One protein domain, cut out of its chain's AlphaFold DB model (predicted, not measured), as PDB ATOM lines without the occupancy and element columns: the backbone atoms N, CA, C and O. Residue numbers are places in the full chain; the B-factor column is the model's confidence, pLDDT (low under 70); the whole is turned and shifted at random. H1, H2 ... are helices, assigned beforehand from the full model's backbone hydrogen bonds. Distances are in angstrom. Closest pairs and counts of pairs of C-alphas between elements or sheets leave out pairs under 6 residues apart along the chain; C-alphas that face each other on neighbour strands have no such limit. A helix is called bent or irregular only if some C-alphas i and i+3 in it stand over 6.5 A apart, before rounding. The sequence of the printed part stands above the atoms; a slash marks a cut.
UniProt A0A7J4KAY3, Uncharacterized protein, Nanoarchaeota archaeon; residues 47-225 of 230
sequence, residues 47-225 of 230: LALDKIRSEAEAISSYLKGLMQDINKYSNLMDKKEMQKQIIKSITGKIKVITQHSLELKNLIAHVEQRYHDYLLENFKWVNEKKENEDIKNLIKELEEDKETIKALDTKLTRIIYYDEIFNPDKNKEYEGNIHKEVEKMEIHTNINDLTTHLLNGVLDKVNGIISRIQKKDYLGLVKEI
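This is residues 47 to 225 of the 230 residues of an uncharacterized protein of Nanoarchaeota archaeon (UniProt A0A7J4KAY3). This is a long rod of helices: H1, H2a, H3 and H5 form an up-and-down bundle, each running against the one before it, and short H4 crosses one end. Beyond the bend in H2, its arm H2b, the beginning of H3 and short H6 make the other end. The 179 printed residues have six named helices, H1 to H6 in order, and no named strand: all helix. The whole is loose, with a radius of gyration of the C-alphas of 20.5 A, spanning 69 by 25 by 24 A.

The longest helix, H2, residues 80 to 129, was assigned as one by its hydrogen bonds but is bent: C-alphas 114 and 117 are 6.5 A apart, and its arms H2a, 80 to 114, and H2b, 117 to 129, stand at 37 degrees, only just steep. H2a and H1, residues 49 to 74, form a helical hairpin, closest C-alphas Ile 59 and Ile 97, 5.5 A. H2a touches the hub, H3, residues 133 to 166, at Thr 98 and Ile 160, 4.8 A. H5, residues 186 to 214, touches H3 at Lys 155 and Leu 194, 5.7 A, and H1 at Ser 60 and Thr 195, 5.9 A. H1 and H3 are apart. H4, residues 174 to 183, touches H3 at Phe 166 and Tyr 174, 4.5 A. H6, residues 217 to 225, touches H3 at Ile 135 and Val 222, 6.7 A. Every O i to N i+4 pair is within hydrogen-bond range except in H3, 27 of 30, and H5, 23 of 25.

H1 begins at C-alpha 49 (150.478, 371.431, 284.248); H6 ends at C-alpha 225 (147.475, 386.039, 260.584). H2a is 50.6 A long, H3 50.3 A, H5 40.8 A and H1 37.5 A.

The C-alphas farthest apart, of Asp 78 and Lys 129, are 70.2 A apart. The printed part has no cut and no long link. Residues 77, 200 and 215 to 217 have pLDDT under 70.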
ATOM      1  N   LEU A  47     144.342 372.170 283.069       86.25
ATOM      2  CA  LEU A  47     145.334 371.301 282.425       86.25
ATOM      3  C   LEU A  47     146.310 370.642 283.412       86.25
ATOM      4  O   LEU A  47     147.117 369.808 283.001       86.25
ATOM      5  N   ALA A  48     146.260 371.008 284.699       89.44
ATOM      6  CA  ALA A  48     147.070 370.416 285.768       89.44
ATOM      7  C   ALA A  48     148.587 370.371 285.462       89.44
ATOM      8  O   ALA A  48     149.302 369.451 285.870       89.44
ATOM      9  N   LEU A  49     149.100 371.387 284.759       88.94
ATOM     10  CA  LEU A  49     150.478 371.431 284.248       88.94
ATOM     11  C   LEU A  49     151.540 371.368 285.362       88.94
ATOM     12  O   LEU A  49     152.547 370.670 285.226       88.94
ATOM     13  N   ASP A  50     151.293 372.012 286.506       88.62
ATOM     14  CA  ASP A  50     152.181 371.928 287.674       88.62
ATOM     15  C   ASP A  50     152.237 370.516 288.268       88.62
ATOM     16  O   ASP A  50     153.296 370.061 288.715       88.62
ATOM     17  N   LYS A  51     151.111 369.794 288.248       92.00
ATOM     18  CA  LYS A  51     151.048 368.409 288.714       92.00
ATOM     19  C   LYS A  51     151.813 367.491 287.764       92.00
ATOM     20  O   LYS A  51     152.605 366.687 288.241       92.00
ATOM     21  N   ILE A  52     151.668 367.671 286.449       91.69
ATOM     22  CA  ILE A  52     152.456 366.948 285.435       91.69
ATOM     23  C   ILE A  52     153.957 367.131 285.681       91.69
ATOM     24  O   ILE A  52     154.694 366.144 285.709       91.69
ATOM     25  N   ARG A  53     154.408 368.371 285.922       89.94
ATOM     26  CA  ARG A  53     155.809 368.651 286.275       89.94
ATOM     27  C   ARG A  53     156.229 367.887 287.529       89.94
ATOM     28  O   ARG A  53     157.237 367.184 287.501       89.94
ATOM     29  N   SER A  54     155.446 367.990 288.602       92.12
ATOM     30  CA  SER A  54     155.753 367.325 289.871       92.12
ATOM     31  C   SER A  54     155.843 365.801 289.731       92.12
ATOM     32  O   SER A  54     156.730 365.191 290.328       92.12
ATOM     33  N   GLU A  55     154.951 365.178 288.957       95.00
ATOM     34  CA  GLU A  55     154.977 363.732 288.710       95.00
ATOM     35  C   GLU A  55     156.198 363.331 287.871       95.00
ATOM     36  O   GLU A  55     156.904 362.380 288.213       95.00
ATOM     37  N   ALA A  56     156.518 364.087 286.815       92.62
ATOM     38  CA  ALA A  56     157.691 363.830 285.980       92.62
ATOM     39  C   ALA A  56     159.014 363.944 286.766       92.62
ATOM     40  O   ALA A  56     159.907 363.102 286.618       92.62
ATOM     41  N   GLU A  57     159.134 364.946 287.640       91.62
ATOM     42  CA  GLU A  57     160.288 365.130 288.528       91.62
ATOM     43  C   GLU A  57     160.418 363.990 289.545       91.62
ATOM     44  O   GLU A  57     161.519 363.459 289.743       91.62
ATOM     45  N   ALA A  58     159.302 363.569 290.152       94.06
ATOM     46  CA  ALA A  58     159.276 362.437 291.073       94.06
ATOM     47  C   ALA A  58     159.756 361.155 290.378       94.06
ATOM     48  O   ALA A  58     160.680 360.498 290.870       94.06
ATOM     49  N   ILE A  59     159.209 360.842 289.197       95.50
ATOM     50  CA  ILE A  59     159.633 359.684 288.400       95.50
ATOM     51  C   ILE A  59     161.132 359.769 288.094       95.50
ATOM     52  O   ILE A  59     161.857 358.810 288.355       95.50
ATOM     53  N   SER A  60     161.627 360.913 287.611       92.69
ATOM     54  CA  SER A  60     163.052 361.106 287.295       92.69
ATOM     55  C   SER A  60     163.959 360.855 288.509       92.69
ATOM     56  O   SER A  60     164.988 360.179 288.401       92.69
ATOM     57  N   SER A  61     163.568 361.340 289.690       93.50
ATOM     58  CA  SER A  61     164.300 361.113 290.940       93.50
ATOM     59  C   SER A  61     164.366 359.625 291.307       93.50
ATOM     60  O   SER A  61     165.449 359.084 291.569       93.50
ATOM     61  N   TYR A  62     163.232 358.920 291.244       96.12
ATOM     62  CA  TYR A  62     163.193 357.489 291.538       96.12
ATOM     63  C   TYR A  62     163.931 356.645 290.494       96.12
ATOM     64  O   TYR A  62     164.605 355.688 290.876       96.12
ATOM     65  N   LEU A  63     163.883 357.014 289.211       95.62
ATOM     66  CA  LEU A  63     164.644 356.364 288.139       95.62
ATOM     67  C   LEU A  63     166.156 356.465 288.373       95.62
ATOM     68  O   LEU A  63     166.864 355.468 288.222       95.62
ATOM     69  N   LYS A  64     166.660 357.624 288.824       94.25
ATOM     70  CA  LYS A  64     168.075 357.781 289.212       94.25
ATOM     71  C   LYS A  64     168.451 356.835 290.352       94.25
ATOM     72  O   LYS A  64     169.475 356.157 290.279       94.25
ATOM     73  N   GLY A  65     167.618 356.759 291.390       95.31
ATOM     74  CA  GLY A  65     167.834 355.838 292.508       95.31
ATOM     75  C   GLY A  65     167.757 354.364 292.093       95.31
ATOM     76  O   GLY A  65     168.534 353.545 292.579       95.31
ATOM     77  N   LEU A  66     166.846 354.023 291.182       95.62
ATOM     78  CA  LEU A  66     166.700 352.678 290.633       95.62
ATOM     79  C   LEU A  66     167.940 352.275 289.829       95.62
ATOM     80  O   LEU A  66     168.478 351.192 290.044       95.62
ATOM     81  N   MET A  67     168.447 353.168 288.975       95.19
ATOM     82  CA  MET A  67     169.676 352.940 288.214       95.19
ATOM     83  C   MET A  67     170.878 352.677 289.133       95.19
ATOM     84  O   MET A  67     171.679 351.778 288.881       95.19
ATOM     85  N   GLN A  68     171.001 353.429 290.232       94.50
ATOM     86  CA  GLN A  68     172.061 353.204 291.219       94.50
ATOM     87  C   GLN A  68     171.974 351.814 291.854       94.50
ATOM     88  O   GLN A  68     173.002 351.160 292.029       94.50
ATOM     89  N   ASP A  69     170.772 351.360 292.201       94.31
ATOM     90  CA  ASP A  69     170.573 350.045 292.808       94.31
ATOM     91  C   ASP A  69     170.833 348.910 291.823       94.31
ATOM     92  O   ASP A  69     171.498 347.940 292.180       94.31
ATOM     93  N   ILE A  70     170.400 349.060 290.572       92.44
ATOM     94  CA  ILE A  70     170.703 348.109 289.502       92.44
ATOM     95  C   ILE A  70     172.222 347.988 289.305       92.44
ATOM     96  O   ILE A  70     172.761 346.885 289.297       92.44
ATOM     97  N   ASN A  71     172.942 349.111 289.240       90.88
ATOM     98  CA  ASN A  71     174.400 349.093 289.099       90.88
ATOM     99  C   ASN A  71     175.095 348.459 290.316       90.88
ATOM    100  O   ASN A  71     176.071 347.724 290.167       90.88
ATOM    101  N   LYS A  72     174.593 348.703 291.535       90.62
ATOM    102  CA  LYS A  72     175.093 348.025 292.744       90.62
ATOM    103  C   LYS A  72     174.843 346.522 292.686       90.62
ATOM    104  O   LYS A  72     175.724 345.766 293.084       90.62
ATOM    105  N   TYR A  73     173.677 346.094 292.201       89.81
ATOM    106  CA  TYR A  73     173.339 344.683 292.052       89.81
ATOM    107  C   TYR A  73     174.340 343.964 291.138       89.81
ATOM    108  O   TYR A  73     174.913 342.953 291.549       89.81
ATOM    109  N   SER A  74     174.630 344.534 289.961       82.50
ATOM    110  CA  SER A  74     175.615 343.992 289.008       82.50
ATOM    111  C   SER A  74     177.020 343.849 289.612       82.50
ATOM    112  O   SER A  74     177.730 342.896 289.309       82.50
ATOM    113  N   ASN A  75     177.411 344.753 290.515       82.88
ATOM    114  CA  ASN A  75     178.743 344.766 291.135       82.88
ATOM    115  C   ASN A  75     178.903 343.808 292.333       82.88
ATOM    116  O   ASN A  75     179.996 343.703 292.888       82.88
ATOM    117  N   LEU A  76     177.838 343.131 292.778       80.69
ATOM    118  CA  LEU A  76     177.821 342.338 294.019       80.69
ATOM    119  C   LEU A  76     177.617 340.834 293.791       80.69
ATOM    120  O   LEU A  76     177.041 340.167 294.650       80.69
ATOM    121  N   MET A  77     178.122 340.299 292.674       64.06
ATOM    122  CA  MET A  77     177.887 338.920 292.203       64.06
ATOM    123  C   MET A  77     178.048 337.820 293.276       64.06
ATOM    124  O   MET A  77     177.261 336.878 293.285       64.06
ATOM    125  N   ASP A  78     178.956 337.981 294.248       70.00
ATOM    126  CA  ASP A  78     179.237 336.956 295.270       70.00
ATOM    127  C   ASP A  78     178.581 337.200 296.646       70.00
ATOM    128  O   ASP A  78     178.738 336.400 297.571       70.00
ATOM    129  N   LYS A  79     177.824 338.294 296.830       82.06
ATOM    130  CA  LYS A  79     177.241 338.678 298.133       82.06
ATOM    131  C   LYS A  79     175.720 338.530 298.150       82.06
ATOM    132  O   LYS A  79     174.989 339.520 298.210       82.06
ATOM    133  N   LYS A  80     175.247 337.277 298.182       82.44
ATOM    134  CA  LYS A  80     173.815 336.909 298.115       82.44
ATOM    135  C   LYS A  80     172.905 337.681 299.079       82.44
ATOM    136  O   LYS A  80     171.809 338.078 298.698       82.44
ATOM    137  N   GLU A  81     173.341 337.926 300.315       82.00
ATOM    138  CA  GLU A  81     172.512 338.646 301.295       82.00
ATOM    139  C   GLU A  81     172.364 340.140 300.955       82.00
ATOM    140  O   GLU A  81     171.280 340.708 301.076       82.00
ATOM    141  N   MET A  82     173.424 340.771 300.436       84.31
ATOM    142  CA  MET A  82     173.362 342.157 299.954       84.31
ATOM    143  C   MET A  82     172.521 342.266 298.676       84.31
ATOM    144  O   MET A  82     171.749 343.212 298.529       84.31
ATOM    145  N   GLN A  83     172.602 341.276 297.782       86.50
ATOM    146  CA  GLN A  83     171.762 341.209 296.582       86.50
ATOM    147  C   GLN A  83     170.269 341.149 296.925       86.50
ATOM    148  O   GLN A  83     169.484 341.869 296.314       86.50
ATOM    149  N   LYS A  84     169.869 340.370 297.941       89.12
ATOM    150  CA  LYS A  84     168.469 340.319 298.401       89.12
ATOM    151  C   LYS A  84     167.956 341.673 298.887       89.12
ATOM    152  O   LYS A  84     166.821 342.043 298.597       89.12
ATOM    153  N   GLN A  85     168.774 342.423 299.624       91.06
ATOM    154  CA  GLN A  85     168.395 343.766 300.076       91.06
ATOM    155  C   GLN A  85     168.232 344.734 298.899       91.06
ATOM    156  O   GLN A  85     167.274 345.508 298.866       91.06
ATOM    157  N   ILE A  86     169.123 344.657 297.909       92.94
ATOM    158  CA  ILE A  86     169.041 345.484 296.702       92.94
ATOM    159  C   ILE A  86     167.814 345.120 295.864       92.94
ATOM    160  O   ILE A  86     167.108 346.021 295.429       92.94
ATOM    161  N   ILE A  87     167.498 343.832 295.713       93.12
ATOM    162  CA  ILE A  87     166.271 343.366 295.050       93.12
ATOM    163  C   ILE A  87     165.029 343.987 295.700       93.12
ATOM    164  O   ILE A  87     164.205 344.571 295.001       93.12
ATOM    165  N   LYS A  88     164.921 343.956 297.036       94.25
ATOM    166  CA  LYS A  88     163.807 344.607 297.750       94.25
ATOM    167  C   LYS A  88     163.727 346.105 297.449       94.25
ATOM    168  O   LYS A  88     162.635 346.642 297.281       94.25
ATOM    169  N   SER A  89     164.877 346.776 297.366       95.88
ATOM    170  CA  SER A  89     164.955 348.196 297.014       95.88
ATOM    171  C   SER A  89     164.511 348.465 295.568       95.88
ATOM    172  O   SER A  89     163.740 349.397 295.338       95.88
ATOM    173  N   ILE A  90     164.932 347.630 294.610       95.44
ATOM    174  CA  ILE A  90     164.516 347.681 293.198       95.44
ATOM    175  C   ILE A  90     162.997 347.530 293.093       95.44
ATOM    176  O   ILE A  90     162.337 348.401 292.527       95.44
ATOM    177  N   THR A  91     162.433 346.482 293.701       95.75
ATOM    178  CA  THR A  91     160.984 346.245 293.741       95.75
ATOM    179  C   THR A  91     160.239 347.441 294.337       95.75
ATOM    180  O   THR A  91     159.268 347.922 293.752       95.75
ATOM    181  N   GLY A  92     160.706 347.966 295.475       96.31
ATOM    182  CA  GLY A  92     160.084 349.119 296.127       96.31
ATOM    183  C   GLY A  92     160.068 350.364 295.238       96.31
ATOM    184  O   GLY A  92     159.042 351.034 295.135       96.31
ATOM    185  N   LYS A  93     161.177 350.654 294.546       97.00
ATOM    186  CA  LYS A  93     161.257 351.795 293.623       97.00
ATOM    187  C   LYS A  93     160.373 351.614 292.397       97.00
ATOM    188  O   LYS A  93     159.687 352.559 292.030       97.00
ATOM    189  N   ILE A  94     160.343 350.426 291.796       96.06
ATOM    190  CA  ILE A  94     159.471 350.137 290.649       96.06
ATOM    191  C   ILE A  94     157.995 350.341 290.998       96.06
ATOM    192  O   ILE A  94     157.275 350.962 290.217       96.06
ATOM    193  N   LYS A  95     157.558 349.919 292.189       96.19
ATOM    194  CA  LYS A  95     156.184 350.144 292.655       96.19
ATOM    195  C   LYS A  95     155.844 351.635 292.750       96.19
ATOM    196  O   LYS A  95     154.798 352.066 292.272       96.19
ATOM    197  N   VAL A  96     156.746 352.432 293.326       97.00
ATOM    198  CA  VAL A  96     156.558 353.887 293.450       97.00
ATOM    199  C   VAL A  96     156.580 354.572 292.079       97.00
ATOM    200  O   VAL A  96     155.691 355.363 291.774       97.00
ATOM    201  N   ILE A  97     157.538 354.222 291.216       96.75
ATOM    202  CA  ILE A  97     157.610 354.737 289.840       96.75
ATOM    203  C   ILE A  97     156.330 354.406 289.075       96.75
ATOM    204  O   ILE A  97     155.820 355.258 288.355       96.75
ATOM    205  N   THR A  98     155.794 353.199 289.244       96.50
ATOM    206  CA  THR A  98     154.555 352.755 288.594       96.50
ATOM    207  C   THR A  98     153.370 353.616 289.003       96.50
ATOM    208  O   THR A  98     152.620 354.059 288.137       96.50
ATOM    209  N   GLN A  99     153.230 353.923 290.294       96.88
ATOM    210  CA  GLN A  99     152.165 354.799 290.780       96.88
ATOM    211  C   GLN A  99     152.240 356.193 290.142       96.88
ATOM    212  O   GLN A  99     151.253 356.654 289.573       96.88
ATOM    213  N   HIS A 100     153.412 356.831 290.180       97.19
ATOM    214  CA  HIS A 100     153.606 358.145 289.561       97.19
ATOM    215  C   HIS A 100     153.436 358.100 288.034       97.19
ATOM    216  O   HIS A 100     152.877 359.013 287.437       97.19
ATOM    217  N   SER A 101     153.867 357.016 287.384       96.00
ATOM    218  CA  SER A 101     153.734 356.840 285.933       96.00
ATOM    219  C   SER A 101     152.278 356.705 285.497       96.00
ATOM    220  O   SER A 101     151.911 357.243 284.457       96.00
ATOM    221  N   LEU A 102     151.442 356.009 286.272       96.56
ATOM    222  CA  LEU A 102     150.004 355.906 286.008       96.56
ATOM    223  C   LEU A 102     149.310 357.263 286.152       96.56
ATOM    224  O   LEU A 102     148.519 357.634 285.289       96.56
ATOM    225  N   GLU A 103     149.645 358.017 287.201       96.25
ATOM    226  CA  GLU A 103     149.120 359.369 287.395       96.25
ATOM    227  C   GLU A 103     149.546 360.295 286.250       96.25
ATOM    228  O   GLU A 103     148.708 360.947 285.628       96.25
ATOM    229  N   LEU A 104     150.835 360.285 285.895       94.88
ATOM    230  CA  LEU A 104     151.352 361.072 284.781       94.88
ATOM    231  C   LEU A 104     150.655 360.713 283.462       94.88
ATOM    232  O   LEU A 104     150.264 361.627 282.743       94.88
ATOM    233  N   LYS A 105     150.442 359.422 283.162       94.12
ATOM    234  CA  LYS A 105     149.695 358.971 281.969       94.12
ATOM    235  C   LYS A 105     148.283 359.560 281.910       94.12
ATOM    236  O   LYS A 105     147.847 360.008 280.853       94.12
ATOM    237  N   ASN A 106     147.576 359.597 283.036       93.56
ATOM    238  CA  ASN A 106     146.231 360.172 283.084       93.56
ATOM    239  C   ASN A 106     146.253 361.682 282.816       93.56
ATOM    240  O   ASN A 106     145.440 362.191 282.044       93.56
ATOM    241  N   LEU A 107     147.207 362.394 283.419       93.00
ATOM    242  CA  LEU A 107     147.333 363.841 283.266       93.00
ATOM    243  C   LEU A 107     147.747 364.240 281.842       93.00
ATOM    244  O   LEU A 107     147.163 365.157 281.269       93.00
ATOM    245  N   ILE A 108     148.705 363.537 281.229       90.44
ATOM    246  CA  ILE A 108     149.111 363.826 279.842       90.44
ATOM    247  C   ILE A 108     147.991 363.510 278.847       90.44
ATOM    248  O   ILE A 108     147.809 364.272 277.902       90.44
ATOM    249  N   ALA A 109     147.200 362.454 279.075       89.62
ATOM    250  CA  ALA A 109     146.042 362.141 278.238       89.62
ATOM    251  C   ALA A 109     144.976 363.244 278.329       89.62
ATOM    252  O   ALA A 109     144.346 363.596 277.331       89.62
ATOM    253  N   HIS A 110     144.806 363.841 279.513       90.31
ATOM    254  CA  HIS A 110     143.937 365.000 279.685       90.31
ATOM    255  C   HIS A 110     144.418 366.205 278.861       90.31
ATOM    256  O   HIS A 110     143.616 366.828 278.169       90.31
ATOM    257  N   VAL A 111     145.724 366.494 278.870       89.00
ATOM    258  CA  VAL A 111     146.325 367.570 278.059       89.00
ATOM    259  C   VAL A 111     146.254 367.265 276.558       89.00
ATOM    260  O   VAL A 111     146.009 368.164 275.756       89.00
ATOM    261  N   GLU A 112     146.434 366.013 276.140       89.00
ATOM    262  CA  GLU A 112     146.244 365.607 274.742       89.00
ATOM    263  C   GLU A 112     144.826 365.955 274.264       89.00
ATOM    264  O   GLU A 112     144.671 366.651 273.265       89.00
ATOM    265  N   GLN A 113     143.802 365.580 275.032       88.62
ATOM    266  CA  GLN A 113     142.404 365.794 274.655       88.62
ATOM    267  C   GLN A 113     141.958 367.257 274.761       88.62
ATOM    268  O   GLN A 113     141.290 367.778 273.869       88.62
ATOM    269  N   ARG A 114     142.278 367.926 275.874       87.62
ATOM    270  CA  ARG A 114     141.747 369.264 276.187       87.62
ATOM    271  C   ARG A 114     142.540 370.400 275.567       87.62
ATOM    272  O   ARG A 114     141.993 371.486 275.413       87.62
ATOM    273  N   TYR A 115     143.799 370.158 275.216       89.38
ATOM    274  CA  TYR A 115     144.665 371.173 274.632       89.38
ATOM    275  C   TYR A 115     145.037 370.834 273.189       89.38
ATOM    276  O   TYR A 115     144.656 371.570 272.283       89.38
ATOM    277  N   HIS A 116     145.738 369.721 272.949       89.50
ATOM    278  CA  HIS A 116     146.281 369.433 271.616       89.50
ATOM    279  C   HIS A 116     145.178 369.141 270.600       89.50
ATOM    280  O   HIS A 116     145.111 369.807 269.572       89.50
ATOM    281  N   ASP A 117     144.291 368.190 270.892       91.12
ATOM    282  CA  ASP A 117     143.218 367.792 269.977       91.12
ATOM    283  C   ASP A 117     142.248 368.935 269.716       91.12
ATOM    284  O   ASP A 117     141.912 369.214 268.565       91.12
ATOM    285  N   TYR A 118     141.871 369.648 270.778       90.56
ATOM    286  CA  TYR A 118     140.976 370.788 270.671       90.56
ATOM    287  C   TYR A 118     141.573 371.914 269.814       90.56
ATOM    288  O   TYR A 118     140.905 372.423 268.912       90.56
ATOM    289  N   LEU A 119     142.841 372.287 270.023       91.06
ATOM    290  CA  LEU A 119     143.491 373.308 269.197       91.06
ATOM    291  C   LEU A 119     143.716 372.843 267.758       91.06
ATOM    292  O   LEU A 119     143.463 373.611 266.831       91.06
ATOM    293  N   LEU A 120     144.144 371.595 267.556       93.75
ATOM    294  CA  LEU A 120     144.359 371.028 266.226       93.75
ATOM    295  C   LEU A 120     143.073 371.011 265.403       93.75
ATOM    296  O   LEU A 120     143.106 371.397 264.237       93.75
ATOM    297  N   GLU A 121     141.950 370.594 265.992       94.12
ATOM    298  CA  GLU A 121     140.652 370.589 265.311       94.12
ATOM    299  C   GLU A 121     140.278 372.000 264.841       94.12
ATOM    300  O   GLU A 121     139.929 372.210 263.678       94.12
ATOM    301  N   ASN A 122     140.403 372.985 265.732       92.06
ATOM    302  CA  ASN A 122     140.066 374.366 265.418       92.06
ATOM    303  C   ASN A 122     141.006 374.974 264.370       92.06
ATOM    304  O   ASN A 122     140.536 375.589 263.415       92.06
ATOM    305  N   PHE A 123     142.320 374.798 264.506       93.00
ATOM    306  CA  PHE A 123     143.285 375.398 263.584       93.00
ATOM    307  C   PHE A 123     143.261 374.744 262.204       93.00
ATOM    308  O   PHE A 123     143.359 375.461 261.208       93.00
ATOM    309  N   LYS A 124     143.050 373.424 262.115       95.00
ATOM    310  CA  LYS A 124     142.831 372.742 260.829       95.00
ATOM    311  C   LYS A 124     141.597 373.286 260.126       95.00
ATOM    312  O   LYS A 124     141.695 373.666 258.964       95.00
ATOM    313  N   TRP A 125     140.483 373.420 260.847       94.69
ATOM    314  CA  TRP A 125     139.264 374.001 260.291       94.69
ATOM    315  C   TRP A 125     139.485 375.439 259.796       94.69
ATOM    316  O   TRP A 125     139.084 375.777 258.683       94.69
ATOM    317  N   VAL A 126     140.173 376.287 260.572       91.69
ATOM    318  CA  VAL A 126     140.488 377.663 260.144       91.69
ATOM    319  C   VAL A 126     141.360 377.658 258.890       91.69
ATOM    320  O   VAL A 126     141.073 378.396 257.950       91.69
ATOM    321  N   ASN A 127     142.382 376.804 258.836       92.38
ATOM    322  CA  ASN A 127     143.277 376.709 257.686       92.38
ATOM    323  C   ASN A 127     142.587 376.145 256.429       92.38
ATOM    324  O   ASN A 127     142.943 376.521 255.318       92.38
ATOM    325  N   GLU A 128     141.576 375.286 256.575       94.00
ATOM    326  CA  GLU A 128     140.729 374.838 255.458       94.00
ATOM    327  C   GLU A 128     139.870 375.976 254.890       94.00
ATOM    328  O   GLU A 128     139.603 376.021 253.689       94.00
ATOM    329  N   LYS A 129     139.429 376.908 255.743       90.12
ATOM    330  CA  LYS A 129     138.631 378.076 255.339       90.12
ATOM    331  C   LYS A 129     139.480 379.221 254.796       90.12
ATOM    332  O   LYS A 129     139.021 379.961 253.927       90.12
ATOM    333  N   LYS A 130     140.693 379.381 255.323       87.00
ATOM    334  CA  LYS A 130     141.622 380.460 254.994       87.00
ATOM    335  C   LYS A 130     143.047 379.929 255.050       87.00
ATOM    336  O   LYS A 130     143.725 380.038 256.069       87.00
ATOM    337  N   GLU A 131     143.466 379.334 253.939       88.88
ATOM    338  CA  GLU A 131     144.771 378.690 253.831       88.88
ATOM    339  C   GLU A 131     145.896 379.679 254.132       88.88
ATOM    340  O   GLU A 131     145.989 380.756 253.535       88.88
ATOM    341  N   ASN A 132     146.748 379.309 255.084       88.88
ATOM    342  CA  ASN A 132     147.866 380.126 255.502       88.88
ATOM    343  C   ASN A 132     149.027 379.254 256.001       88.88
ATOM    344  O   ASN A 132     148.851 378.380 256.851       88.88
ATOM    345  N   GLU A 133     150.231 379.509 255.491       89.12
ATOM    346  CA  GLU A 133     151.425 378.727 255.832       89.12
ATOM    347  C   GLU A 133     151.827 378.844 257.308       89.12
ATOM    348  O   GLU A 133     152.268 377.860 257.900       89.12
ATOM    349  N   ASP A 134     151.611 379.992 257.945       85.44
ATOM    350  CA  ASP A 134     151.900 380.156 259.368       85.44
ATOM    351  C   ASP A 134     150.940 379.310 260.217       85.44
ATOM    352  O   ASP A 134     151.378 378.633 261.146       85.44
ATOM    353  N   ILE A 135     149.651 379.230 259.852       88.56
ATOM    354  CA  ILE A 135     148.690 378.338 260.530       88.56
ATOM    355  C   ILE A 135     149.054 376.864 260.298       88.56
ATOM    356  O   ILE A 135     148.982 376.065 261.233       88.56
ATOM    357  N   LYS A 136     149.504 376.486 259.093       91.19
ATOM    358  CA  LYS A 136     150.022 375.129 258.833       91.19
ATOM    359  C   LYS A 136     151.226 374.793 259.712       91.19
ATOM    360  O   LYS A 136     151.292 373.685 260.242       91.19
ATOM    361  N   ASN A 137     152.147 375.737 259.901       89.69
ATOM    362  CA  ASN A 137     153.295 375.552 260.786       89.69
ATOM    363  C   ASN A 137     152.852 375.362 262.245       89.69
ATOM    364  O   ASN A 137     153.337 374.448 262.907       89.69
ATOM    365  N   LEU A 138     151.870 376.137 262.717       88.12
ATOM    366  CA  LEU A 138     151.288 375.969 264.054       88.12
ATOM    367  C   LEU A 138     150.637 374.596 264.253       88.12
ATOM    368  O   LEU A 138     150.828 373.960 265.289       88.12
ATOM    369  N   ILE A 139     149.885 374.122 263.257       92.31
ATOM    370  CA  ILE A 139     149.296 372.777 263.272       92.31
ATOM    371  C   ILE A 139     150.402 371.727 263.388       92.31
ATOM    372  O   ILE A 139     150.309 370.834 264.227       92.31
ATOM    373  N   LYS A 140     151.466 371.856 262.591       92.56
ATOM    374  CA  LYS A 140     152.594 370.924 262.614       92.56
ATOM    375  C   LYS A 140     153.290 370.892 263.978       92.56
ATOM    376  O   LYS A 140     153.559 369.808 264.483       92.56
ATOM    377  N   GLU A 141     153.532 372.046 264.599       87.88
ATOM    378  CA  GLU A 141     154.103 372.109 265.952       87.88
ATOM    379  C   GLU A 141     153.235 371.364 266.981       87.88
ATOM    380  O   GLU A 141     153.751 370.585 267.779       87.88
ATOM    381  N   LEU A 142     151.913 371.565 266.945       89.12
ATOM    382  CA  LEU A 142     150.982 370.882 267.849       89.12
ATOM    383  C   LEU A 142     150.926 369.365 267.600       89.12
ATOM    384  O   LEU A 142     150.772 368.593 268.549       89.12
ATOM    385  N   GLU A 143     151.057 368.921 266.347       92.19
ATOM    386  CA  GLU A 143     151.161 367.496 266.007       92.19
ATOM    387  C   GLU A 143     152.467 366.879 266.528       92.19
ATOM    388  O   GLU A 143     152.442 365.788 267.097       92.19
ATOM    389  N   GLU A 144     153.596 367.581 266.409       89.31
ATOM    390  CA  GLU A 144     154.888 367.144 266.960       89.31
ATOM    391  C   GLU A 144     154.864 367.058 268.497       89.31
ATOM    392  O   GLU A 144     155.379 366.097 269.087       89.31
ATOM    393  N   ASP A 145     154.226 368.027 269.160       84.62
ATOM    394  CA  ASP A 145     154.013 368.012 270.611       84.62
ATOM    395  C   ASP A 145     153.184 366.781 271.025       84.62
ATOM    396  O   ASP A 145     153.562 366.046 271.947       84.62
ATOM    397  N   LYS A 146     152.110 366.485 270.285       86.94
ATOM    398  CA  LYS A 146     151.256 365.311 270.510       86.94
ATOM    399  C   LYS A 146     152.009 363.989 270.327       86.94
ATOM    400  O   LYS A 146     151.879 363.087 271.156       86.94
ATOM    401  N   GLU A 147     152.821 363.853 269.282       88.06
ATOM    402  CA  GLU A 147     153.620 362.636 269.065       88.06
ATOM    403  C   GLU A 147     154.663 362.424 270.172       88.06
ATOM    404  O   GLU A 147     154.901 361.291 270.600       88.06
ATOM    405  N   THR A 148     155.218 363.507 270.724       84.31
ATOM    406  CA  THR A 148     156.109 363.433 271.892       84.31
ATOM    407  C   THR A 148     155.385 362.855 273.116       84.31
ATOM    408  O   THR A 148     155.940 362.005 273.823       84.31
ATOM    409  N   ILE A 149     154.130 363.258 273.352       83.50
ATOM    410  CA  ILE A 149     153.292 362.736 274.447       83.50
ATOM    411  C   ILE A 149     152.997 361.241 274.257       83.50
ATOM    412  O   ILE A 149     153.142 360.459 275.199       83.50
ATOM    413  N   LYS A 150     152.661 360.801 273.040       85.31
ATOM    414  CA  LYS A 150     152.436 359.373 272.747       85.31
ATOM    415  C   LYS A 150     153.695 358.524 272.928       85.31
ATOM    416  O   LYS A 150     153.632 357.404 273.448       85.31
ATOM    417  N   ALA A 151     154.849 359.046 272.513       87.31
ATOM    418  CA  ALA A 151     156.126 358.377 272.723       87.31
ATOM    419  C   ALA A 151     156.391 358.176 274.222       87.31
ATOM    420  O   ALA A 151     156.752 357.075 274.644       87.31
ATOM    421  N   LEU A 152     156.133 359.200 275.041       88.31
ATOM    422  CA  LEU A 152     156.217 359.089 276.494       88.31
ATOM    423  C   LEU A 152     155.255 358.035 277.050       88.31
ATOM    424  O   LEU A 152     155.684 357.215 277.861       88.31
ATOM    425  N   ASP A 153     153.992 358.023 276.621       88.94
ATOM    426  CA  ASP A 153     152.997 357.048 277.084       88.94
ATOM    427  C   ASP A 153     153.490 355.601 276.904       88.94
ATOM    428  O   ASP A 153     153.412 354.765 277.814       88.94
ATOM    429  N   THR A 154     154.109 355.334 275.753       90.38
ATOM    430  CA  THR A 154     154.726 354.041 275.444       90.38
ATOM    431  C   THR A 154     155.873 353.718 276.410       90.38
ATOM    432  O   THR A 154     155.960 352.602 276.931       90.38
ATOM    433  N   LYS A 155     156.751 354.688 276.698       91.56
ATOM    434  CA  LYS A 155     157.883 354.505 277.626       91.56
ATOM    435  C   LYS A 155     157.418 354.299 279.072       91.56
ATOM    436  O   LYS A 155     157.945 353.419 279.752       91.56
ATOM    437  N   LEU A 156     156.405 355.044 279.522       93.50
ATOM    438  CA  LEU A 156     155.793 354.877 280.843       93.50
ATOM    439  C   LEU A 156     155.173 353.484 280.983       93.50
ATOM    440  O   LEU A 156     155.429 352.799 281.969       93.50
ATOM    441  N   THR A 157     154.440 353.020 279.967       93.25
ATOM    442  CA  THR A 157     153.852 351.668 279.940       93.25
ATOM    443  C   THR A 157     154.911 350.585 280.118       93.25
ATOM    444  O   THR A 157     154.716 349.638 280.880       93.25
ATOM    445  N   ARG A 158     156.066 350.741 279.462       90.75
ATOM    446  CA  ARG A 158     157.164 349.779 279.577       90.75
ATOM    447  C   ARG A 158     157.751 349.722 280.987       90.75
ATOM    448  O   ARG A 158     158.087 348.637 281.445       90.75
ATOM    449  N   ILE A 159     157.848 350.854 281.684       91.12
ATOM    450  CA  ILE A 159     158.316 350.868 283.074       91.12
ATOM    451  C   ILE A 159     157.255 350.338 284.044       91.12
ATOM    452  O   ILE A 159     157.598 349.601 284.962       91.12
ATOM    453  N   ILE A 160     155.974 350.631 283.809       94.31
ATOM    454  CA  ILE A 160     154.854 350.070 284.582       94.31
ATOM    455  C   ILE A 160     154.848 348.537 284.504       94.31
ATOM    456  O   ILE A 160     154.620 347.870 285.509       94.31
ATOM    457  N   TYR A 161     155.169 347.965 283.341       94.88
ATOM    458  CA  TYR A 161     155.268 346.513 283.180       94.88
ATOM    459  C   TYR A 161     156.312 345.871 284.110       94.88
ATOM    460  O   TYR A 161     156.139 344.722 284.516       94.88
ATOM    461  N   TYR A 162     157.356 346.599 284.527       94.88
ATOM    462  CA  TYR A 162     158.301 346.071 285.513       94.88
ATOM    463  C   TYR A 162     157.646 345.779 286.865       94.88
ATOM    464  O   TYR A 162     158.109 344.873 287.552       94.88
ATOM    465  N   ASP A 163     156.563 346.464 287.251       96.19
ATOM    466  CA  ASP A 163     155.823 346.104 288.467       96.19
ATOM    467  C   ASP A 163     155.141 344.740 288.321       96.19
ATOM    468  O   ASP A 163     155.124 343.974 289.272       96.19
ATOM    469  N   GLU A 164     154.674 344.352 287.132       94.88
ATOM    470  CA  GLU A 164     154.118 343.006 286.929       94.88
ATOM    471  C   GLU A 164     155.168 341.911 287.146       94.88
ATOM    472  O   GLU A 164     154.879 340.870 287.738       94.88
ATOM    473  N   ILE A 165     156.410 342.145 286.711       95.00
ATOM    474  CA  ILE A 165     157.454 341.118 286.772       95.00
ATOM    475  C   ILE A 165     158.322 341.172 288.029       95.00
ATOM    476  O   ILE A 165     158.849 340.129 288.415       95.00
ATOM    477  N   PHE A 166     158.482 342.328 288.677       95.50
ATOM    478  CA  PHE A 166     159.368 342.509 289.839       95.50
ATOM    479  C   PHE A 166     158.630 342.565 291.179       95.50
ATOM    480  O   PHE A 166     159.277 342.638 292.228       95.50
ATOM    481  N   ASN A 167     157.298 342.546 291.168       93.94
ATOM    482  CA  ASN A 167     156.497 342.598 292.380       93.94
ATOM    483  C   ASN A 167     156.245 341.185 292.938       93.94
ATOM    484  O   ASN A 167     155.633 340.365 292.252       93.94
ATOM    485  N   PRO A 168     156.659 340.889 294.184       94.88
ATOM    486  CA  PRO A 168     156.468 339.578 294.801       94.88
ATOM    487  C   PRO A 168     154.993 339.226 295.038       94.88
ATOM    488  O   PRO A 168     154.660 338.044 295.100       94.88
ATOM    489  N   ASP A 169     154.107 340.224 295.136       94.62
ATOM    490  CA  ASP A 169     152.666 340.011 295.300       94.62
ATOM    491  C   ASP A 169     152.017 339.522 293.990       94.62
ATOM    492  O   ASP A 169     150.974 338.868 294.019       94.62
ATOM    493  N   LYS A 170     152.639 339.824 292.840       93.31
ATOM    494  CA  LYS A 170     152.149 339.485 291.492       93.31
ATOM    495  C   LYS A 170     152.910 338.321 290.859       93.31
ATOM    496  O   LYS A 170     152.322 337.519 290.136       93.31
ATOM    497  N   ASN A 171     154.207 338.198 291.147       95.31
ATOM    498  CA  ASN A 171     155.103 337.247 290.504       95.31
ATOM    499  C   ASN A 171     156.015 336.527 291.507       95.31
ATOM    500  O   ASN A 171     156.872 337.125 292.156       95.31
ATOM    501  N   LYS A 172     155.902 335.197 291.567       94.19
ATOM    502  CA  LYS A 172     156.736 334.358 292.443       94.19
ATOM    503  C   LYS A 172     158.188 334.244 291.970       94.19
ATOM    504  O   LYS A 172     159.061 333.948 292.778       94.19
ATOM    505  N   GLU A 173     158.457 334.493 290.689       95.19
ATOM    506  CA  GLU A 173     159.798 334.419 290.090       95.19
ATOM    507  C   GLU A 173     160.505 335.784 290.036       95.19
ATOM    508  O   GLU A 173     161.502 335.943 289.329       95.19
ATOM    509  N   TYR A 174     159.999 336.783 290.768       95.06
ATOM    510  CA  TYR A 174     160.448 338.172 290.653       95.06
ATOM    511  C   TYR A 174     161.970 338.351 290.804       95.06
ATOM    512  O   TYR A 174     162.572 339.062 290.004       95.06
ATOM    513  N   GLU A 175     162.618 337.661 291.751       93.31
ATOM    514  CA  GLU A 175     164.076 337.754 291.956       93.31
ATOM    515  C   GLU A 175     164.859 337.297 290.717       93.31
ATOM    516  O   GLU A 175     165.815 337.951 290.303       93.31
ATOM    517  N   GLY A 176     164.427 336.191 290.101       92.31
ATOM    518  CA  GLY A 176     165.039 335.654 288.888       92.31
ATOM    519  C   GLY A 176     164.798 336.546 287.671       92.31
ATOM    520  O   GLY A 176     165.668 336.656 286.810       92.31
ATOM    521  N   ASN A 177     163.649 337.221 287.606       93.81
ATOM    522  CA  ASN A 177     163.355 338.173 286.536       93.81
ATOM    523  C   ASN A 177     164.154 339.468 286.686       93.81
ATOM    524  O   ASN A 177     164.690 339.948 285.693       93.81
ATOM    525  N   ILE A 178     164.324 339.979 287.910       91.62
ATOM    526  CA  ILE A 178     165.234 341.102 288.181       91.62
ATOM    527  C   ILE A 178     166.646 340.739 287.734       91.62
ATOM    528  O   ILE A 178     167.269 341.502 287.004       91.62
ATOM    529  N   HIS A 179     167.135 339.559 288.118       90.88
ATOM    530  CA  HIS A 179     168.459 339.096 287.721       90.88
ATOM    531  C   HIS A 179     168.631 339.089 286.192       90.88
ATOM    532  O   HIS A 179     169.539 339.741 285.683       90.88
ATOM    533  N   LYS A 180     167.706 338.454 285.457       92.50
ATOM    534  CA  LYS A 180     167.734 338.390 283.984       92.50
ATOM    535  C   LYS A 180     167.702 339.770 283.324       92.50
ATOM    536  O   LYS A 180     168.460 340.016 282.392       92.50
ATOM    537  N   GLU A 181     166.822 340.660 283.775       91.69
ATOM    538  CA  GLU A 181     166.677 342.001 283.192       91.69
ATOM    539  C   GLU A 181     167.922 342.861 283.419       91.69
ATOM    540  O   GLU A 181     168.342 343.598 282.524       91.69
ATOM    541  N   VAL A 182     168.532 342.746 284.602       89.31
ATOM    542  CA  VAL A 182     169.775 343.449 284.934       89.31
ATOM    543  C   VAL A 182     170.957 342.890 284.137       89.31
ATOM    544  O   VAL A 182     171.743 343.676 283.613       89.31
ATOM    545  N   GLU A 183     171.071 341.567 283.991       88.31
ATOM    546  CA  GLU A 183     172.118 340.934 283.174       88.31
ATOM    547  C   GLU A 183     172.028 341.321 281.695       88.31
ATOM    548  O   GLU A 183     173.046 341.589 281.059       88.31
ATOM    549  N   LYS A 184     170.811 341.393 281.143       88.94
ATOM    550  CA  LYS A 184     170.589 341.790 279.745       88.94
ATOM    551  C   LYS A 184     170.692 343.296 279.498       88.94
ATOM    552  O   LYS A 184     170.651 343.717 278.344       88.94
ATOM    553  N   MET A 185     170.787 344.110 280.550       87.06
ATOM    554  CA  MET A 185     170.781 345.579 280.489       87.06
ATOM    555  C   MET A 185     169.537 346.199 279.818       87.06
ATOM    556  O   MET A 185     169.537 347.381 279.452       87.06
ATOM    557  N   GLU A 186     168.451 345.437 279.663       87.81
ATOM    558  CA  GLU A 186     167.218 345.935 279.042       87.81
ATOM    559  C   GLU A 186     166.591 347.031 279.906       87.81
ATOM    560  O   GLU A 186     166.221 348.098 279.408       87.81
ATOM    561  N   ILE A 187     166.564 346.816 281.224       89.56
ATOM    562  CA  ILE A 187     166.057 347.800 282.176       89.56
ATOM    563  C   ILE A 187     166.887 349.088 282.189       89.56
ATOM    564  O   ILE A 187     166.312 350.172 282.285       89.56
ATOM    565  N   HIS A 188     168.214 349.017 282.022       91.12
ATOM    566  CA  HIS A 188     169.059 350.214 281.939       91.12
ATOM    567  C   HIS A 188     168.677 351.085 280.750       91.12
ATOM    568  O   HIS A 188     168.494 352.294 280.896       91.12
ATOM    569  N   THR A 189     168.534 350.455 279.583       90.94
ATOM    570  CA  THR A 189     168.122 351.132 278.350       90.94
ATOM    571  C   THR A 189     166.757 351.788 278.540       90.94
ATOM    572  O   THR A 189     166.602 352.976 278.272       90.94
ATOM    573  N   ASN A 190     165.793 351.060 279.110       92.31
ATOM    574  CA  ASN A 190     164.444 351.576 279.344       92.31
ATOM    575  C   ASN A 190     164.416 352.752 280.334       92.31
ATOM    576  O   ASN A 190     163.692 353.723 280.110       92.31
ATOM    577  N   ILE A 191     165.217 352.699 281.404       92.31
ATOM    578  CA  ILE A 191     165.336 353.795 282.377       92.31
ATOM    579  C   ILE A 191     165.948 355.041 281.727       92.31
ATOM    580  O   ILE A 191     165.438 356.146 281.932       92.31
ATOM    581  N   ASN A 192     167.028 354.890 280.956       90.56
ATOM    582  CA  ASN A 192     167.692 356.014 280.289       90.56
ATOM    583  C   ASN A 192     166.784 356.666 279.241       90.56
ATOM    584  O   ASN A 192     166.664 357.895 279.202       90.56
ATOM    585  N   ASP A 193     166.096 355.846 278.445       89.88
ATOM    586  CA  ASP A 193     165.118 356.302 277.462       89.88
ATOM    587  C   ASP A 193     164.004 357.115 278.123       89.88
ATOM    588  O   ASP A 193     163.713 358.231 277.683       89.88
ATOM    589  N   LEU A 194     163.395 356.582 279.193       91.44
ATOM    590  CA  LEU A 194     162.321 357.280 279.898       91.44
ATOM    591  C   LEU A 194     162.828 358.573 280.545       91.44
ATOM    592  O   LEU A 194     162.177 359.607 280.430       91.44
ATOM    593  N   THR A 195     164.002 358.546 281.178       88.06
ATOM    594  CA  THR A 195     164.597 359.738 281.805       88.06
ATOM    595  C   THR A 195     164.791 360.861 280.787       88.06
ATOM    596  O   THR A 195     164.457 362.011 281.067       88.06
ATOM    597  N   THR A 196     165.272 360.526 279.588       86.44
ATOM    598  CA  THR A 196     165.466 361.490 278.496       86.44
ATOM    599  C   THR A 196     164.137 362.088 278.031       86.44
ATOM    600  O   THR A 196     164.039 363.302 277.876       86.44
ATOM    601  N   HIS A 197     163.092 361.268 277.864       85.81
ATOM    602  CA  HIS A 197     161.770 361.743 277.431       85.81
ATOM    603  C   HIS A 197     161.036 362.545 278.515       85.81
ATOM    604  O   HIS A 197     160.284 363.461 278.196       85.81
ATOM    605  N   LEU A 198     161.259 362.253 279.797       85.44
ATOM    606  CA  LEU A 198     160.705 363.058 280.888       85.44
ATOM    607  C   LEU A 198     161.358 364.442 280.948       85.44
ATOM    608  O   LEU A 198     160.648 365.441 281.015       85.44
ATOM    609  N   LEU A 199     162.696 364.500 280.902       72.81
ATOM    610  CA  LEU A 199     163.445 365.754 281.017       72.81
ATOM    611  C   LEU A 199     163.291 366.637 279.775       72.81
ATOM    612  O   LEU A 199     162.918 367.794 279.910       72.81
ATOM    613  N   ASN A 200     163.526 366.082 278.585       68.81
ATOM    614  CA  ASN A 200     163.550 366.857 277.338       68.81
ATOM    615  C   ASN A 200     162.185 366.890 276.628       68.81
ATOM    616  O   ASN A 200     161.964 367.697 275.733       68.81
ATOM    617  N   GLY A 201     161.282 365.966 276.967       72.88
ATOM    618  CA  GLY A 201     159.945 365.889 276.378       72.88
ATOM    619  C   GLY A 201     158.917 366.570 277.269       72.88
ATOM    620  O   GLY A 201     158.393 367.617 276.924       72.88
ATOM    621  N   VAL A 202     158.624 366.010 278.440       76.69
ATOM    622  CA  VAL A 202     157.506 366.502 279.265       76.69
ATOM    623  C   VAL A 202     157.770 367.876 279.848       76.69
ATOM    624  O   VAL A 202     156.945 368.766 279.687       76.69
ATOM    625  N   LEU A 203     158.896 368.055 280.539       78.12
ATOM    626  CA  LEU A 203     159.148 369.297 281.269       78.12
ATOM    627  C   LEU A 203     159.274 370.492 280.321       78.12
ATOM    628  O   LEU A 203     158.644 371.526 280.550       78.12
ATOM    629  N   ASP A 204     160.003 370.325 279.220       79.12
ATOM    630  CA  ASP A 204     160.155 371.367 278.204       79.12
ATOM    631  C   ASP A 204     158.823 371.701 277.519       79.12
ATOM    632  O   ASP A 204     158.483 372.878 277.373       79.12
ATOM    633  N   LYS A 205     158.018 370.693 277.154       80.75
ATOM    634  CA  LYS A 205     156.718 370.916 276.500       80.75
ATOM    635  C   LYS A 205     155.689 371.517 277.449       80.75
ATOM    636  O   LYS A 205     154.988 372.441 277.054       80.75
ATOM    637  N   VAL A 206     155.641 371.083 278.707       81.12
ATOM    638  CA  VAL A 206     154.785 371.689 279.740       81.12
ATOM    639  C   VAL A 206     155.136 373.162 279.934       81.12
ATOM    640  O   VAL A 206     154.246 374.010 279.892       81.12
ATOM    641  N   ASN A 207     156.422 373.496 280.063       78.88
ATOM    642  CA  ASN A 207     156.866 374.889 280.163       78.88
ATOM    643  C   ASN A 207     156.525 375.697 278.897       78.88
ATOM    644  O   ASN A 207     156.144 376.871 278.988       78.88
ATOM    645  N   GLY A 208     156.620 375.065 277.723       78.62
ATOM    646  CA  GLY A 208     156.191 375.627 276.445       78.62
ATOM    647  C   GLY A 208     154.695 375.947 276.416       78.62
ATOM    648  O   GLY A 208     154.324 377.071 276.082       78.62
ATOM    649  N   ILE A 209     153.841 375.005 276.827       79.75
ATOM    650  CA  ILE A 209     152.383 375.178 276.909       79.75
ATOM    651  C   ILE A 209     152.033 376.309 277.882       79.75
ATOM    652  O   ILE A 209     151.300 377.219 277.500       79.75
ATOM    653  N   ILE A 210     152.606 376.314 279.095       77.88
ATOM    654  CA  ILE A 210     152.397 377.396 280.076       77.88
ATOM    655  C   ILE A 210     152.722 378.749 279.434       77.88
ATOM    656  O   ILE A 210     151.903 379.669 279.460       77.88
ATOM    657  N   SER A 211     153.893 378.853 278.802       77.88
ATOM    658  CA  SER A 211     154.349 380.091 278.166       77.88
ATOM    659  C   SER A 211     153.419 380.541 277.034       77.88
ATOM    660  O   SER A 211     153.113 381.729 276.931       77.88
ATOM    661  N   ARG A 212     152.954 379.605 276.197       77.19
ATOM    662  CA  ARG A 212     152.081 379.866 275.042       77.19
ATOM    663  C   ARG A 212     150.683 380.311 275.470       77.19
ATOM    664  O   ARG A 212     150.171 381.287 274.918       77.19
ATOM    665  N   ILE A 213     150.090 379.671 276.482       72.75
ATOM    666  CA  ILE A 213     148.761 380.057 276.981       72.75
ATOM    667  C   ILE A 213     148.826 381.403 277.715       72.75
ATOM    668  O   ILE A 213     148.023 382.289 277.428       72.75
ATOM    669  N   GLN A 214     149.815 381.615 278.596       71.50
ATOM    670  CA  GLN A 214     149.958 382.880 279.337       71.50
ATOM    671  C   GLN A 214     150.183 384.085 278.415       71.50
ATOM    672  O   GLN A 214     149.695 385.179 278.696       71.50
ATOM    673  N   LYS A 215     150.883 383.891 277.292       67.81
ATOM    674  CA  LYS A 215     151.095 384.937 276.280       67.81
ATOM    675  C   LYS A 215     149.948 385.062 275.273       67.81
ATOM    676  O   LYS A 215     149.966 385.981 274.462       67.81
ATOM    677  N   LYS A 216     148.944 384.173 275.325       64.31
ATOM    678  CA  LYS A 216     147.896 384.010 274.298       64.31
ATOM    679  C   LYS A 216     148.469 383.899 272.882       64.31
ATOM    680  O   LYS A 216     147.811 384.316 271.927       64.31
ATOM    681  N   ASP A 217     149.678 383.355 272.755       68.50
ATOM    682  CA  ASP A 217     150.479 383.493 271.539       68.50
ATOM    683  C   ASP A 217     149.762 382.844 270.360       68.50
ATOM    684  O   ASP A 217     149.600 383.470 269.328       68.50
ATOM    685  N   TYR A 218     149.186 381.653 270.527       74.19
ATOM    686  CA  TYR A 218     148.524 380.972 269.415       74.19
ATOM    687  C   TYR A 218     147.207 381.600 268.972       74.19
ATOM    688  O   TYR A 218     146.998 381.802 267.781       74.19
ATOM    689  N   LEU A 219     146.319 381.942 269.904       76.56
ATOM    690  CA  LEU A 219     145.027 382.529 269.538       76.56
ATOM    691  C   LEU A 219     145.185 383.965 269.031       76.56
ATOM    692  O   LEU A 219     144.475 384.375 268.117       76.56
ATOM    693  N   GLY A 220     146.117 384.729 269.613       73.81
ATOM    694  CA  GLY A 220     146.474 386.064 269.138       73.81
ATOM    695  C   GLY A 220     147.102 386.017 267.750       73.81
ATOM    696  O   GLY A 220     146.621 386.700 266.850       73.81
ATOM    697  N   LEU A 221     148.099 385.150 267.559       76.56
ATOM    698  CA  LEU A 221     148.802 384.984 266.291       76.56
ATOM    699  C   LEU A 221     147.861 384.509 265.178       76.56
ATOM    700  O   LEU A 221     147.867 385.097 264.105       76.56
ATOM    701  N   VAL A 222     146.989 383.522 265.421       79.19
ATOM    702  CA  VAL A 222     146.020 383.065 264.404       79.19
ATOM    703  C   VAL A 222     145.042 384.185 264.020       79.19
ATOM    704  O   VAL A 222     144.740 384.349 262.838       79.19
ATOM    705  N   LYS A 223     144.578 385.005 264.973       80.25
ATOM    706  CA  LYS A 223     143.726 386.172 264.669       80.25
ATOM    707  C   LYS A 223     144.471 387.233 263.853       80.25
ATOM    708  O   LYS A 223     143.943 387.719 262.858       80.25
ATOM    709  N   GLU A 224     145.717 387.537 264.209       81.12
ATOM    710  CA  GLU A 224     146.560 388.466 263.446       81.12
ATOM    711  C   GLU A 224     146.823 387.965 262.020       81.12
ATOM    712  O   GLU A 224     146.596 388.704 261.059       81.12
ATOM    713  N   ILE A 225     147.218 386.697 261.872       77.75
ATOM    714  CA  ILE A 225     147.475 386.039 260.584       77.75
ATOM    715  C   ILE A 225     146.232 386.064 259.690       77.75
ATOM    716  O   ILE A 225     146.312 386.334 258.491       77.75
TER     717      ILE A 225